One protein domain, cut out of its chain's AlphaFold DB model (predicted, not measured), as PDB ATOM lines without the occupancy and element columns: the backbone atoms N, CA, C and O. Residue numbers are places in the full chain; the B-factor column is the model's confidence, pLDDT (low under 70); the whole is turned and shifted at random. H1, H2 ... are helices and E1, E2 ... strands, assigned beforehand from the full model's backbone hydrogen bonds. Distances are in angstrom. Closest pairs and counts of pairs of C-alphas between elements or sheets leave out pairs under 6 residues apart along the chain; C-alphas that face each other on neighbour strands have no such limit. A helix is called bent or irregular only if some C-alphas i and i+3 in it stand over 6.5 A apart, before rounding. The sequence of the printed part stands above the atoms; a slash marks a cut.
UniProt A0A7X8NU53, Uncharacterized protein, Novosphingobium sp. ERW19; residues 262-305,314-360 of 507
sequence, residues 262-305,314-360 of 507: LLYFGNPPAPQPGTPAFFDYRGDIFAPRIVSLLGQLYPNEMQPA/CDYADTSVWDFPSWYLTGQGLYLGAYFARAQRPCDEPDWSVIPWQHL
ATOM      1  N   LEU A 262     -19.989 -15.000 -35.447       81.38
ATOM      2  CA  LEU A 262     -19.935 -13.644 -34.891       81.38
ATOM      3  C   LEU A 262     -20.820 -13.486 -33.652       81.38
ATOM      4  O   LEU A 262     -20.442 -12.790 -32.710       81.38
ATOM      5  N   LEU A 263     -22.002 -14.104 -33.674       82.62
ATOM      6  CA  LEU A 263     -23.037 -13.961 -32.661       82.62
ATOM      7  C   LEU A 263     -23.725 -15.306 -32.408       82.62
ATOM      8  O   LEU A 263     -24.564 -15.761 -33.187       82.62
ATOM      9  N   TYR A 264     -23.372 -15.935 -31.288       82.31
ATOM     10  CA  TYR A 264     -23.922 -17.217 -30.865       82.31
ATOM     11  C   TYR A 264     -24.264 -17.188 -29.374       82.31
ATOM     12  O   TYR A 264     -23.411 -16.886 -28.545       82.31
ATOM     13  N   PHE A 265     -25.515 -17.513 -29.039       78.94
ATOM     14  CA  PHE A 265     -26.027 -17.454 -27.660       78.94
ATOM     15  C   PHE A 265     -26.100 -18.824 -26.964       78.94
ATOM     16  O   PHE A 265     -26.575 -18.917 -25.834       78.94
ATOM     17  N   GLY A 266     -25.701 -19.901 -27.646       68.12
ATOM     18  CA  GLY A 266     -25.755 -21.260 -27.108       68.12
ATOM     19  C   GLY A 266     -24.418 -21.756 -26.549       68.12
ATOM     20  O   GLY A 266     -23.409 -21.053 -26.547       68.12
ATOM     21  N   ASN A 267     -24.401 -23.015 -26.108       68.38
ATOM     22  CA  ASN A 267     -23.165 -23.697 -25.731       68.38
ATOM     23  C   ASN A 267     -22.471 -24.252 -26.983       68.38
ATOM     24  O   ASN A 267     -23.125 -24.951 -27.756       68.38
ATOM     25  N   PRO A 268     -21.168 -24.000 -27.191       66.69
ATOM     26  CA  PRO A 268     -20.474 -24.489 -28.373       66.69
ATOM     27  C   PRO A 268     -20.445 -26.030 -28.430       66.69
ATOM     28  O   PRO A 268     -20.386 -26.687 -27.386       66.69
ATOM     29  N   PRO A 269     -20.402 -26.622 -29.639       77.38
ATOM     30  CA  PRO A 269     -20.372 -25.953 -30.942       77.38
ATOM     31  C   PRO A 269     -21.757 -25.469 -31.402       77.38
ATOM     32  O   PRO A 269     -22.776 -26.063 -31.057       77.38
ATOM     33  N   ALA A 270     -21.784 -24.429 -32.241       80.38
ATOM     34  CA  ALA A 270     -23.017 -23.984 -32.883       80.38
ATOM     35  C   ALA A 270     -23.645 -25.106 -33.742       80.38
ATOM     36  O   ALA A 270     -22.911 -25.870 -34.386       80.38
ATOM     37  N   PRO A 271     -24.988 -25.230 -33.765       86.56
ATOM     38  CA  PRO A 271     -25.666 -26.223 -34.588       86.56
ATOM     39  C   PRO A 271     -25.434 -25.945 -36.078       86.56
ATOM     40  O   PRO A 271     -25.321 -24.798 -36.506       86.56
ATOM     41  N   GLN A 272     -25.366 -27.006 -36.883       89.00
ATOM     42  CA  GLN A 272     -25.102 -26.872 -38.315       89.00
ATOM     43  C   GLN A 272     -26.304 -26.250 -39.047       89.00
ATOM     44  O   GLN A 272     -27.423 -26.748 -38.868       89.00
ATOM     45  N   PRO A 273     -26.093 -25.239 -39.915       89.50
ATOM     46  CA  PRO A 273     -27.159 -24.644 -40.716       89.50
ATOM     47  C   PRO A 273     -27.983 -25.683 -41.487       89.50
ATOM     48  O   PRO A 273     -27.443 -26.646 -42.031       89.50
ATOM     49  N   GLY A 274     -29.302 -25.487 -41.531       89.06
ATOM     50  CA  GLY A 274     -30.238 -26.367 -42.244       89.06
ATOM     51  C   GLY A 274     -30.620 -27.659 -41.510       89.06
ATOM     52  O   GLY A 274     -31.376 -28.464 -42.052       89.06
ATOM     53  N   THR A 275     -30.139 -27.870 -40.283       94.75
ATOM     54  CA  THR A 275     -30.567 -28.997 -39.436       94.75
ATOM     55  C   THR A 275     -31.735 -28.604 -38.525       94.75
ATOM     56  O   THR A 275     -31.829 -27.435 -38.159       94.75
ATOM     57  N   PRO A 276     -32.593 -29.549 -38.082       96.25
ATOM     58  CA  PRO A 276     -33.651 -29.262 -37.104       96.25
ATOM     59  C   PRO A 276     -33.142 -28.514 -35.865       96.25
ATOM     60  O   PRO A 276     -33.696 -27.488 -35.508       96.25
ATOM     61  N   ALA A 277     -31.998 -28.933 -35.309       92.50
ATOM     62  CA  ALA A 277     -31.383 -28.275 -34.155       92.50
ATOM     63  C   ALA A 277     -30.979 -26.811 -34.415       92.50
ATOM     64  O   ALA A 277     -30.942 -26.010 -33.486       92.50
ATOM     65  N   PHE A 278     -30.657 -26.453 -35.662       94.19
ATOM     66  CA  PHE A 278     -30.396 -25.065 -36.038       94.19
ATOM     67  C   PHE A 278     -31.684 -24.247 -36.104       94.19
ATOM     68  O   PHE A 278     -31.692 -23.123 -35.615       94.19
ATOM     69  N   PHE A 279     -32.768 -24.810 -36.649       95.06
ATOM     70  CA  PHE A 279     -34.078 -24.153 -36.645       95.06
ATOM     71  C   PHE A 279     -34.591 -23.946 -35.212       95.06
ATOM     72  O   PHE A 279     -34.977 -22.829 -34.876       95.06
ATOM     73  N   ASP A 280     -34.486 -24.970 -34.356       93.81
ATOM     74  CA  ASP A 280     -34.849 -24.886 -32.934       93.81
ATOM     75  C   ASP A 280     -34.001 -23.821 -32.219       93.81
ATOM     76  O   ASP A 280     -34.530 -22.951 -31.537       93.81
ATOM     77  N   TYR A 281     -32.678 -23.802 -32.434       92.06
ATOM     78  CA  TYR A 281     -31.811 -22.746 -31.896       92.06
ATOM     79  C   TYR A 281     -32.230 -21.347 -32.365       92.06
ATOM     80  O   TYR A 281     -32.230 -20.414 -31.558       92.06
ATOM     81  N   ARG A 282     -32.563 -21.183 -33.653       94.75
ATOM     82  CA  ARG A 282     -32.928 -19.882 -34.218       94.75
ATOM     83  C   ARG A 282     -34.212 -19.325 -33.604       94.75
ATOM     84  O   ARG A 282     -34.193 -18.171 -33.183       94.75
ATOM     85  N   GLY A 283     -35.249 -20.151 -33.482       90.19
ATOM     86  CA  GLY A 283     -36.531 -19.747 -32.903       90.19
ATOM     87  C   GLY A 283     -36.535 -19.675 -31.373       90.19
ATOM     88  O   GLY A 283     -37.003 -18.696 -30.800       90.19
ATOM     89  N   ASP A 284     -35.978 -20.676 -30.688       88.19
ATOM     90  CA  ASP A 284     -36.128 -20.803 -29.230       88.19
ATOM     91  C   ASP A 284     -35.088 -19.996 -28.443       88.19
ATOM     92  O   ASP A 284     -35.308 -19.652 -27.279       88.19
ATOM     93  N   ILE A 285     -33.923 -19.721 -29.046       85.38
ATOM     94  CA  ILE A 285     -32.794 -19.082 -28.358       85.38
ATOM     95  C   ILE A 285     -32.385 -17.788 -29.052       85.38
ATOM     96  O   ILE A 285     -32.364 -16.741 -28.409       85.38
ATOM     97  N   PHE A 286     -32.024 -17.839 -30.333       89.50
ATOM     98  CA  PHE A 286     -31.436 -16.692 -31.021       89.50
ATOM     99  C   PHE A 286     -32.412 -15.518 -31.113       89.50
ATOM    100  O   PHE A 286     -32.111 -14.450 -30.582       89.50
ATOM    101  N   ALA A 287     -33.583 -15.709 -31.717       93.75
ATOM    102  CA  ALA A 287     -34.546 -14.637 -31.938       93.75
ATOM    103  C   ALA A 287     -35.026 -13.955 -30.638       93.75
ATOM    104  O   ALA A 287     -34.947 -12.727 -30.559       93.75
ATOM    105  N   PRO A 288     -35.411 -14.683 -29.566       88.88
ATOM    106  CA  PRO A 288     -35.736 -14.063 -28.280       88.88
ATOM    107  C   PRO A 288     -34.586 -13.239 -27.688       88.88
ATOM    108  O   PRO A 288     -34.810 -12.184 -27.091       88.88
ATOM    109  N   ARG A 289     -33.334 -13.690 -27.862       87.06
ATOM    110  CA  ARG A 289     -32.148 -12.950 -27.402       87.06
ATOM    111  C   ARG A 289     -31.889 -11.707 -28.246       87.06
ATOM    112  O   ARG A 289     -31.535 -10.680 -27.675       87.06
ATOM    113  N   ILE A 290     -32.129 -11.767 -29.556       92.12
ATOM    114  CA  ILE A 290     -32.075 -10.598 -30.442       92.12
ATOM    115  C   ILE A 290     -33.136  -9.567 -30.063       92.12
ATOM    116  O   ILE A 290     -32.791  -8.405 -29.888       92.12
ATOM    117  N   VAL A 291     -34.392  -9.968 -29.856       89.56
ATOM    118  CA  VAL A 291     -35.448  -9.038 -29.417       89.56
ATOM    119  C   VAL A 291     -35.087  -8.397 -28.077       89.56
ATOM    120  O   VAL A 291     -35.221  -7.187 -27.915       89.56
ATOM    121  N   SER A 292     -34.556  -9.174 -27.127       85.50
ATOM    122  CA  SER A 292     -34.089  -8.633 -25.846       85.50
ATOM    123  C   SER A 292     -32.943  -7.626 -26.017       85.50
ATOM    124  O   SER A 292     -32.963  -6.575 -25.380       85.50
ATOM    125  N   LEU A 293     -31.979  -7.919 -26.896       82.69
ATOM    126  CA  LEU A 293     -30.865  -7.032 -27.231       82.69
ATOM    127  C   LEU A 293     -31.343  -5.723 -27.855       82.69
ATOM    128  O   LEU A 293     -31.040  -4.638 -27.363       82.69
ATOM    129  N   LEU A 294     -32.089  -5.826 -28.950       87.81
ATOM    130  CA  LEU A 294     -32.566  -4.672 -29.694       87.81
ATOM    131  C   LEU A 294     -33.543  -3.849 -28.851       87.81
ATOM    132  O   LEU A 294     -33.503  -2.628 -28.919       87.81
ATOM    133  N   GLY A 295     -34.324  -4.478 -27.968       86.69
ATOM    134  CA  GLY A 295     -35.151  -3.789 -26.975       86.69
ATOM    135  C   GLY A 295     -34.356  -2.931 -25.989       86.69
ATOM    136  O   GLY A 295     -34.860  -1.908 -25.534       86.69
ATOM    137  N   GLN A 296     -33.114  -3.305 -25.671       83.38
ATOM    138  CA  GLN A 296     -32.231  -2.498 -24.820       83.38
ATOM    139  C   GLN A 296     -31.543  -1.379 -25.608       83.38
ATOM    140  O   GLN A 296     -31.458  -0.253 -25.122       83.38
ATOM    141  N   LEU A 297     -31.064  -1.674 -26.820       82.06
ATOM    142  CA  LEU A 297     -30.340  -0.708 -27.655       82.06
ATOM    143  C   LEU A 297     -31.261   0.336 -28.297       82.06
ATOM    144  O   LEU A 297     -30.892   1.505 -28.410       82.06
ATOM    145  N   TYR A 298     -32.456  -0.088 -28.705       90.38
ATOM    146  CA  TYR A 298     -33.407   0.669 -29.514       90.38
ATOM    147  C   TYR A 298     -34.844   0.550 -28.966       90.38
ATOM    148  O   TYR A 298     -35.760   0.174 -29.697       90.38
ATOM    149  N   PRO A 299     -35.093   0.896 -27.686       88.31
ATOM    150  CA  PRO A 299     -36.388   0.670 -27.035       88.31
ATOM    151  C   PRO A 299     -37.566   1.376 -27.718       88.31
ATOM    152  O   PRO A 299     -38.690   0.898 -27.615       88.31
ATOM    153  N   ASN A 300     -37.324   2.500 -28.399       88.06
ATOM    154  CA  ASN A 300     -38.367   3.239 -29.113       88.06
ATOM    155  C   ASN A 300     -38.708   2.601 -30.466       88.06
ATOM    156  O   ASN A 300     -39.871   2.577 -30.840       88.06
ATOM    157  N   GLU A 301     -37.712   2.079 -31.183       89.88
ATOM    158  CA  GLU A 301     -37.909   1.476 -32.510       89.88
ATOM    159  C   GLU A 301     -38.554   0.085 -32.423       89.88
ATOM    160  O   GLU A 301     -39.209  -0.375 -33.352       89.88
ATOM    161  N   MET A 302     -38.389  -0.580 -31.279       86.94
ATOM    162  CA  MET A 302     -39.016  -1.867 -30.974       86.94
ATOM    163  C   MET A 302     -40.497  -1.744 -30.584       86.94
ATOM    164  O   MET A 302     -41.157  -2.764 -30.393       86.94
ATOM    165  N   GLN A 303     -41.022  -0.525 -30.423       76.44
ATOM    166  CA  GLN A 303     -42.441  -0.297 -30.155       76.44
ATOM    167  C   GLN A 303     -43.211  -0.132 -31.471       76.44
ATOM    168  O   GLN A 303     -42.718   0.538 -32.379       76.44
ATOM    169  N   PRO A 304     -44.433  -0.682 -31.584       67.62
ATOM    170  CA  PRO A 304     -45.289  -0.404 -32.728       67.62
ATOM    171  C   PRO A 304     -45.531   1.102 -32.852       67.62
ATOM    172  O   PRO A 304     -45.777   1.779 -31.851       67.62
ATOM    173  N   ALA A 305     -45.479   1.634 -34.074       63.22
ATOM    174  CA  ALA A 305     -45.738   3.049 -34.305       63.22
ATOM    175  C   ALA A 305     -47.178   3.415 -33.890       63.22
ATOM    176  O   ALA A 305     -48.148   2.791 -34.329       63.22
ATOM    177  N   CYS A 314     -45.326  -2.505 -38.103       87.00
ATOM    178  CA  CYS A 314     -44.121  -3.323 -38.024       87.00
ATOM    179  C   CYS A 314     -43.874  -3.723 -36.563       87.00
ATOM    180  O   CYS A 314     -43.293  -2.956 -35.796       87.00
ATOM    181  N   ASP A 315     -44.342  -4.903 -36.156       89.38
ATOM    182  CA  ASP A 315     -44.071  -5.423 -34.812       89.38
ATOM    183  C   ASP A 315     -42.677  -6.061 -34.753       89.38
ATOM    184  O   ASP A 315     -42.501  -7.259 -34.963       89.38
ATOM    185  N   TYR A 316     -41.664  -5.241 -34.480       92.56
ATOM    186  CA  TYR A 316     -40.289  -5.710 -34.302       92.56
ATOM    187  C   TYR A 316     -40.066  -6.452 -32.972       92.56
ATOM    188  O   TYR A 316     -38.995  -7.032 -32.786       92.56
ATOM    189  N   ALA A 317     -41.042  -6.457 -32.053       90.38
ATOM    190  CA  ALA A 317     -40.983  -7.240 -30.821       90.38
ATOM    191  C   ALA A 317     -41.436  -8.699 -31.019       90.38
ATOM    192  O   ALA A 317     -41.140  -9.540 -30.165       90.38
ATOM    193  N   ASP A 318     -42.097  -9.019 -32.138       92.31
ATOM    194  CA  ASP A 318     -42.329 -10.402 -32.557       92.31
ATOM    195  C   ASP A 318     -40.979 -11.085 -32.806       92.31
ATOM    196  O   ASP A 318     -40.187 -10.674 -33.651       92.31
ATOM    197  N   THR A 319     -40.683 -12.150 -32.066       93.81
ATOM    198  CA  THR A 319     -39.415 -12.867 -32.221       93.81
ATOM    199  C   THR A 319     -39.294 -13.525 -33.592       93.81
ATOM    200  O   THR A 319     -38.194 -13.588 -34.132       93.81
ATOM    201  N   SER A 320     -40.401 -13.963 -34.196       94.31
ATOM    202  CA  SER A 320     -40.372 -14.755 -35.431       94.31
ATOM    203  C   SER A 320     -39.787 -14.005 -36.633       94.31
ATOM    204  O   SER A 320     -39.200 -14.624 -37.524       94.31
ATOM    205  N   VAL A 321     -39.847 -12.666 -36.644       94.81
ATOM    206  CA  VAL A 321     -39.239 -11.854 -37.716       94.81
ATOM    207  C   VAL A 321     -37.708 -11.804 -37.628       94.81
ATOM    208  O   VAL A 321     -37.045 -11.333 -38.553       94.81
ATOM    209  N   TRP A 322     -37.133 -12.327 -36.540       96.25
ATOM    210  CA  TRP A 322     -35.697 -12.380 -36.259       96.25
ATOM    211  C   TRP A 322     -35.122 -13.803 -36.253       96.25
ATOM    212  O   TRP A 322     -33.952 -13.973 -35.907       96.25
ATOM    213  N   ASP A 323     -35.887 -14.829 -36.644       94.56
ATOM    214  CA  ASP A 323     -35.386 -16.213 -36.694       94.56
ATOM    215  C   ASP A 323     -34.252 -16.347 -37.731       94.56
ATOM    216  O   ASP A 323     -33.179 -16.908 -37.468       94.56
ATOM    217  N   PHE A 324     -34.461 -15.761 -38.915       94.88
ATOM    218  CA  PHE A 324     -33.547 -15.822 -40.061       94.88
ATOM    219  C   PHE A 324     -33.311 -14.431 -40.669       94.88
ATOM    220  O   PHE A 324     -33.661 -14.205 -41.828       94.88
ATOM    221  N   PRO A 325     -32.725 -13.484 -39.913       95.62
ATOM    222  CA  PRO A 325     -32.518 -12.139 -40.406       95.62
ATOM    223  C   PRO A 325     -31.457 -12.150 -41.505       95.62
ATOM    224  O   PRO A 325     -30.486 -12.921 -41.461       95.62
ATOM    225  N   SER A 326     -31.606 -11.245 -42.469       95.12
ATOM    226  CA  SER A 326     -30.472 -10.875 -43.309       95.12
ATOM    227  C   SER A 326     -29.418 -10.206 -42.426       95.12
ATOM    228  O   SER A 326     -29.749  -9.572 -41.429       95.12
ATOM    229  N   TRP A 327     -28.131 -10.372 -42.720       97.00
ATOM    230  CA  TRP A 327     -27.100  -9.788 -41.864       97.00
ATOM    231  C   TRP A 327     -25.833  -9.474 -42.635       97.00
ATOM    232  O   TRP A 327     -25.429 -10.242 -43.501       97.00
ATOM    233  N   TYR A 328     -25.191  -8.362 -42.304       97.75
ATOM    234  CA  TYR A 328     -23.881  -7.974 -42.826       97.75
ATOM    235  C   TYR A 328     -23.183  -7.055 -41.820       97.75
ATOM    236  O   TYR A 328     -23.788  -6.578 -40.861       97.75
ATOM    237  N   LEU A 329     -21.888  -6.825 -42.013       96.81
ATOM    238  CA  LEU A 329     -21.100  -5.954 -41.146       96.81
ATOM    239  C   LEU A 329     -20.997  -4.555 -41.746       96.81
ATOM    240  O   LEU A 329     -20.851  -4.380 -42.953       96.81
ATOM    241  N   THR A 330     -21.026  -3.560 -40.870       95.31
ATOM    242  CA  THR A 330     -20.899  -2.139 -41.193       95.31
ATOM    243  C   THR A 330     -19.797  -1.510 -40.346       95.31
ATOM    244  O   THR A 330     -19.280  -2.118 -39.409       95.31
ATOM    245  N   GLY A 331     -19.472  -0.241 -40.605       90.88
ATOM    246  CA  GLY A 331     -18.576   0.510 -39.723       90.88
ATOM    247  C   GLY A 331     -19.095   0.645 -38.284       90.88
ATOM    248  O   GLY A 331     -18.292   0.803 -37.369       90.88
ATOM    249  N   GLN A 332     -20.409   0.547 -38.066       90.19
ATOM    250  CA  GLN A 332     -21.034   0.698 -36.748       90.19
ATOM    251  C   GLN A 332     -21.162  -0.631 -35.992       90.19
ATOM    252  O   GLN A 332     -21.120  -0.635 -34.761       90.19
ATOM    253  N   GLY A 333     -21.271  -1.752 -36.707       90.94
ATOM    254  CA  GLY A 333     -21.450  -3.068 -36.106       90.94
ATOM    255  C   GLY A 333     -22.118  -4.073 -37.039       90.94
ATOM    256  O   GLY A 333     -22.061  -3.939 -38.264       90.94
ATOM    257  N   LEU A 334     -22.760  -5.075 -36.446       95.00
ATOM    258  CA  LEU A 334     -23.516  -6.114 -37.140       95.00
ATOM    259  C   LEU A 334     -24.933  -5.621 -37.418       95.00
ATOM    260  O   LEU A 334     -25.711  -5.433 -36.491       95.00
ATOM    261  N   TYR A 335     -25.273  -5.441 -38.686       98.00
ATOM    262  CA  TYR A 335     -26.641  -5.167 -39.103       98.00
ATOM    263  C   TYR A 335     -27.456  -6.462 -39.151       98.00
ATOM    264  O   TYR A 335     -26.960  -7.464 -39.673       98.00
ATOM    265  N   LEU A 336     -28.703  -6.419 -38.671       97.38
ATOM    266  CA  LEU A 336     -29.690  -7.492 -38.805       97.38
ATOM    267  C   LEU A 336     -30.961  -6.958 -39.478       97.38
ATOM    268  O   LEU A 336     -31.642  -6.117 -38.911       97.38
ATOM    269  N   GLY A 337     -31.330  -7.458 -40.652       96.00
ATOM    270  CA  GLY A 337     -32.593  -7.123 -41.302       96.00
ATOM    271  C   GLY A 337     -33.686  -8.106 -40.907       96.00
ATOM    272  O   GLY A 337     -33.574  -9.296 -41.209       96.00
ATOM    273  N   ALA A 338     -34.737  -7.608 -40.253       95.31
ATOM    274  CA  ALA A 338     -35.929  -8.392 -39.952       95.31
ATOM    275  C   ALA A 338     -36.577  -8.931 -41.237       95.31
ATOM    276  O   ALA A 338     -36.510  -8.290 -42.289       95.31
ATOM    277  N   TYR A 339     -37.219 -10.092 -41.130       93.31
ATOM    278  CA  TYR A 339     -37.943 -10.742 -42.215       93.31
ATOM    279  C   TYR A 339     -39.431 -10.813 -41.876       93.31
ATOM    280  O   TYR A 339     -39.846 -11.595 -41.022       93.31
ATOM    281  N   PHE A 340     -40.245 -10.024 -42.572       92.12
ATOM    282  CA  PHE A 340     -41.689 -10.024 -42.393       92.12
ATOM    283  C   PHE A 340     -42.401 -10.878 -43.441       92.12
ATOM    284  O   PHE A 340     -41.941 -11.100 -44.572       92.12
ATOM    285  N   ALA A 341     -43.598 -11.327 -43.061       88.50
ATOM    286  CA  ALA A 341     -44.532 -11.959 -43.973       88.50
ATOM    287  C   ALA A 341     -44.871 -11.031 -45.147       88.50
ATOM    288  O   ALA A 341     -44.764  -9.807 -45.082       88.50
ATOM    289  N   ARG A 342     -45.344 -11.626 -46.245       83.62
ATOM    290  CA  ARG A 342     -45.478 -10.940 -47.534       83.62
ATOM    291  C   ARG A 342     -46.273  -9.622 -47.492       83.62
ATOM    292  O   ARG A 342     -45.957  -8.717 -48.259       83.62
ATOM    293  N   ALA A 343     -47.288  -9.518 -46.636       84.94
ATOM    294  CA  ALA A 343     -48.108  -8.310 -46.499       84.94
ATOM    295  C   ALA A 343     -47.351  -7.128 -45.863       84.94
ATOM    296  O   ALA A 343     -47.665  -5.984 -46.165       84.94
ATOM    297  N   GLN A 344     -46.321  -7.405 -45.059       86.56
ATOM    298  CA  GLN A 344     -45.576  -6.433 -44.254       86.56
ATOM    299  C   GLN A 344     -44.116  -6.288 -44.711       86.56
ATOM    300  O   GLN A 344     -43.286  -5.761 -43.985       86.56
ATOM    301  N   ARG A 345     -43.779  -6.699 -45.942       86.62
ATOM    302  CA  ARG A 345     -42.417  -6.563 -46.506       86.62
ATOM    303  C   ARG A 345     -41.832  -5.139 -46.482       86.62
ATOM    304  O   ARG A 345     -40.614  -5.047 -46.508       86.62
ATOM    305  N   PRO A 346     -42.608  -4.032 -46.453       86.62
ATOM    306  CA  PRO A 346     -42.033  -2.707 -46.198       86.62
ATOM    307  C   PRO A 346     -41.344  -2.556 -44.832       86.62
ATOM    308  O   PRO A 346     -40.561  -1.629 -44.673       86.62
ATOM    309  N   CYS A 347     -41.635  -3.440 -43.873       89.31
ATOM    310  CA  CYS A 347     -41.012  -3.491 -42.550       89.31
ATOM    311  C   CYS A 347     -39.683  -4.254 -42.527       89.31
ATOM    312  O   CYS A 347     -38.969  -4.189 -41.523       89.31
ATOM    313  N   ASP A 348     -39.371  -5.010 -43.584       91.31
ATOM    314  CA  ASP A 348     -38.083  -5.683 -43.705       91.31
ATOM    315  C   ASP A 348     -36.944  -4.672 -43.614       91.31
ATOM    316  O   ASP A 348     -37.069  -3.532 -44.058       91.31
ATOM    317  N   GLU A 349     -35.800  -5.143 -43.124       89.00
ATOM    318  CA  GLU A 349     -34.542  -4.404 -43.230       89.00
ATOM    319  C   GLU A 349     -34.591  -2.960 -42.668       89.00
ATOM    320  O   GLU A 349     -34.254  -2.013 -43.381       89.00
ATOM    321  N   PRO A 350     -34.985  -2.764 -41.393       92.38
ATOM    322  CA  PRO A 350     -34.975  -1.436 -40.793       92.38
ATOM    323  C   PRO A 350     -33.545  -0.895 -40.647       92.38
ATOM    324  O   PRO A 350     -32.668  -1.573 -40.125       92.38
ATOM    325  N   ASP A 351     -33.312   0.368 -41.008       91.00
ATOM    326  CA  ASP A 351     -31.964   0.966 -40.990       91.00
ATOM    327  C   ASP A 351     -31.310   1.019 -39.590       91.00
ATOM    328  O   ASP A 351     -30.088   1.142 -39.471       91.00
ATOM    329  N   TRP A 352     -32.104   0.964 -38.515       93.56
ATOM    330  CA  TRP A 352     -31.641   1.162 -37.137       93.56
ATOM    331  C   TRP A 352     -31.098  -0.103 -36.460       93.56
ATOM    332  O   TRP A 352     -30.430   0.012 -35.432       93.56
ATOM    333  N   SER A 353     -31.353  -1.301 -36.995       95.94
ATOM    334  CA  SER A 353     -31.110  -2.592 -36.328       95.94
ATOM    335  C   SER A 353     -29.649  -3.059 -36.401       95.94
ATOM    336  O   SER A 353     -29.319  -4.173 -36.822       95.94
ATOM    337  N   VAL A 354     -28.741  -2.192 -35.959       95.75
ATOM    338  CA  VAL A 354     -27.304  -2.460 -35.892       95.75
ATOM    339  C   VAL A 354     -26.910  -2.805 -34.461       95.75
ATOM    340  O   VAL A 354     -27.044  -1.996 -33.561       95.75
ATOM    341  N   ILE A 355     -26.337  -3.981 -34.231       90.38
ATOM    342  CA  ILE A 355     -25.699  -4.324 -32.958       90.38
ATOM    343  C   ILE A 355     -24.287  -3.724 -32.957       90.38
ATOM    344  O   ILE A 355     -23.450  -4.172 -33.751       90.38
ATOM    345  N   PRO A 356     -23.973  -2.741 -32.090       85.88
ATOM    346  CA  PRO A 356     -22.669  -2.091 -32.111       85.88
ATOM    347  C   PRO A 356     -21.537  -3.057 -31.757       85.88
ATOM    348  O   PRO A 356     -21.708  -3.946 -30.922       85.88
ATOM    349  N   TRP A 357     -20.345  -2.827 -32.316       78.75
ATOM    350  CA  TRP A 357     -19.165  -3.688 -32.121       78.75
ATOM    351  C   TRP A 357     -18.863  -4.055 -30.664       78.75
ATOM    352  O   TRP A 357     -18.447  -5.175 -30.390       78.75
ATOM    353  N   GLN A 358     -19.093  -3.133 -29.728       72.50
ATOM    354  CA  GLN A 358     -18.844  -3.344 -28.298       72.50
ATOM    355  C   GLN A 358     -19.721  -4.441 -27.660       72.50
ATOM    356  O   GLN A 358     -19.402  -4.901 -26.568       72.50
ATOM    357  N   HIS A 359     -20.807  -4.850 -28.325       69.06
ATOM    358  CA  HIS A 359     -21.711  -5.917 -27.884       69.06
ATOM    359  C   HIS A 359     -21.463  -7.247 -28.613       69.06
ATOM    360  O   HIS A 359     -22.146  -8.229 -28.334       69.06
ATOM    361  N   LEU A 360     -20.509  -7.295 -29.550       69.50
ATOM    362  CA  LEU A 360     -20.188  -8.500 -30.308       69.50
ATOM    363  C   LEU A 360     -19.014  -9.243 -29.668       69.50
ATOM    364  O   LEU A 360     -17.960  -8.675 -29.389       69.50
TER     365      LEU A 360
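AT A GLANCE: This is residues 262 to 305 and 314 to 360 of the 507 residues of an uncharacterized protein of Novosphingobium sp. ERW19 (UniProt A0A7X8NU53). A long bent helix, H1, runs past a small three-stranded antiparallel sheet: its second arm, H1b, only grazes the sheet, chiefly at E3, while its first arm, H1a, reaches beyond it. The short helix H2 packs on H1b, and the small irregular helix H3 lies off the sheet, between E2 and E3 along the chain. The printed part has 91 residues, with three named helices and three named strands in the order H1 H2 E1 E2 H3 E3, and the sheet's order is E1, E2, E3. The class is mixed, helices and strands, with 44 residues, under half, in named elements. The whole is compact, with a radius of gyration of the C-alphas of 13.0 A and spans of 38 by 32 by 20 A.

IN THESE COORDINATES: Begin at C-alpha 262, at (-19.935, -13.644, -34.891); residues 262 to 275 hold no named element. Find C-alpha 276 at (-33.651, -29.262, -37.104), where H1, residues 276 to 297, begins. By its hydrogen bonds it was assigned as one helix, but it is bent: C-alphas 284 and 287 are 6.9 A apart. Its arms are H1a, residues 276 to 284, 11.8 A long, and H1b, residues 287 to 297, 15.2 A long. After the cut come H2, residues 319 to 322, 5.5 A; E1, residues 326 to 329, 10.8 A; and E2, residues 333 to 337, 12.9 A. H3, residues 342 to 347, 10.0 A, is irregular, with C-alphas 343 and 346 8.3 A apart. E3, residues 354 to 356, 6.0 A, ends at C-alpha 356, at (-22.669, -2.091, -32.111).

HOW THE PARTS SIT: Look first at the hairpin E1 and E2, antiparallel at 164 degrees, where N 337 and O 326 are 2.8 A apart, within hydrogen-bond range. E3 is antiparallel to E2 at 159 degrees, with N 355 and O 334 at 2.8 A. H1b only grazes this sheet with residues 290 to 297; the closest C-alphas of H1b and E3 are those of Leu 294 and Ile 355, 7.6 A apart. H1a and H1b stand at a shallow tilt of 34.5 degrees, only just short of steep. H2 touches H1b, closest at the C-alphas of Ala 287 and Trp 322, 5.0 A. H3 touches no helix and is not on the sheet. Every O i to N i+4 pair is within hydrogen-bond range in H1a and H1b; H3 has 0 of 2, with 1 of 3 O i to N i+3 pairs, and H2 is too short for an i+4 pair.

THE WHOLE: The two farthest C-alphas, those of Pro 269 and Ala 305, are 38.7 A apart, while C-alphas 262 and 360 are 6.9 A apart. Residues 306 to 313 are not printed, and C-alphas 305 and 314 are 7.6 A apart across this cut. Of the links that are printed whole, none is long. The pLDDT is under 70 at residues 266 to 268, 304 to 305 and 359 to 360.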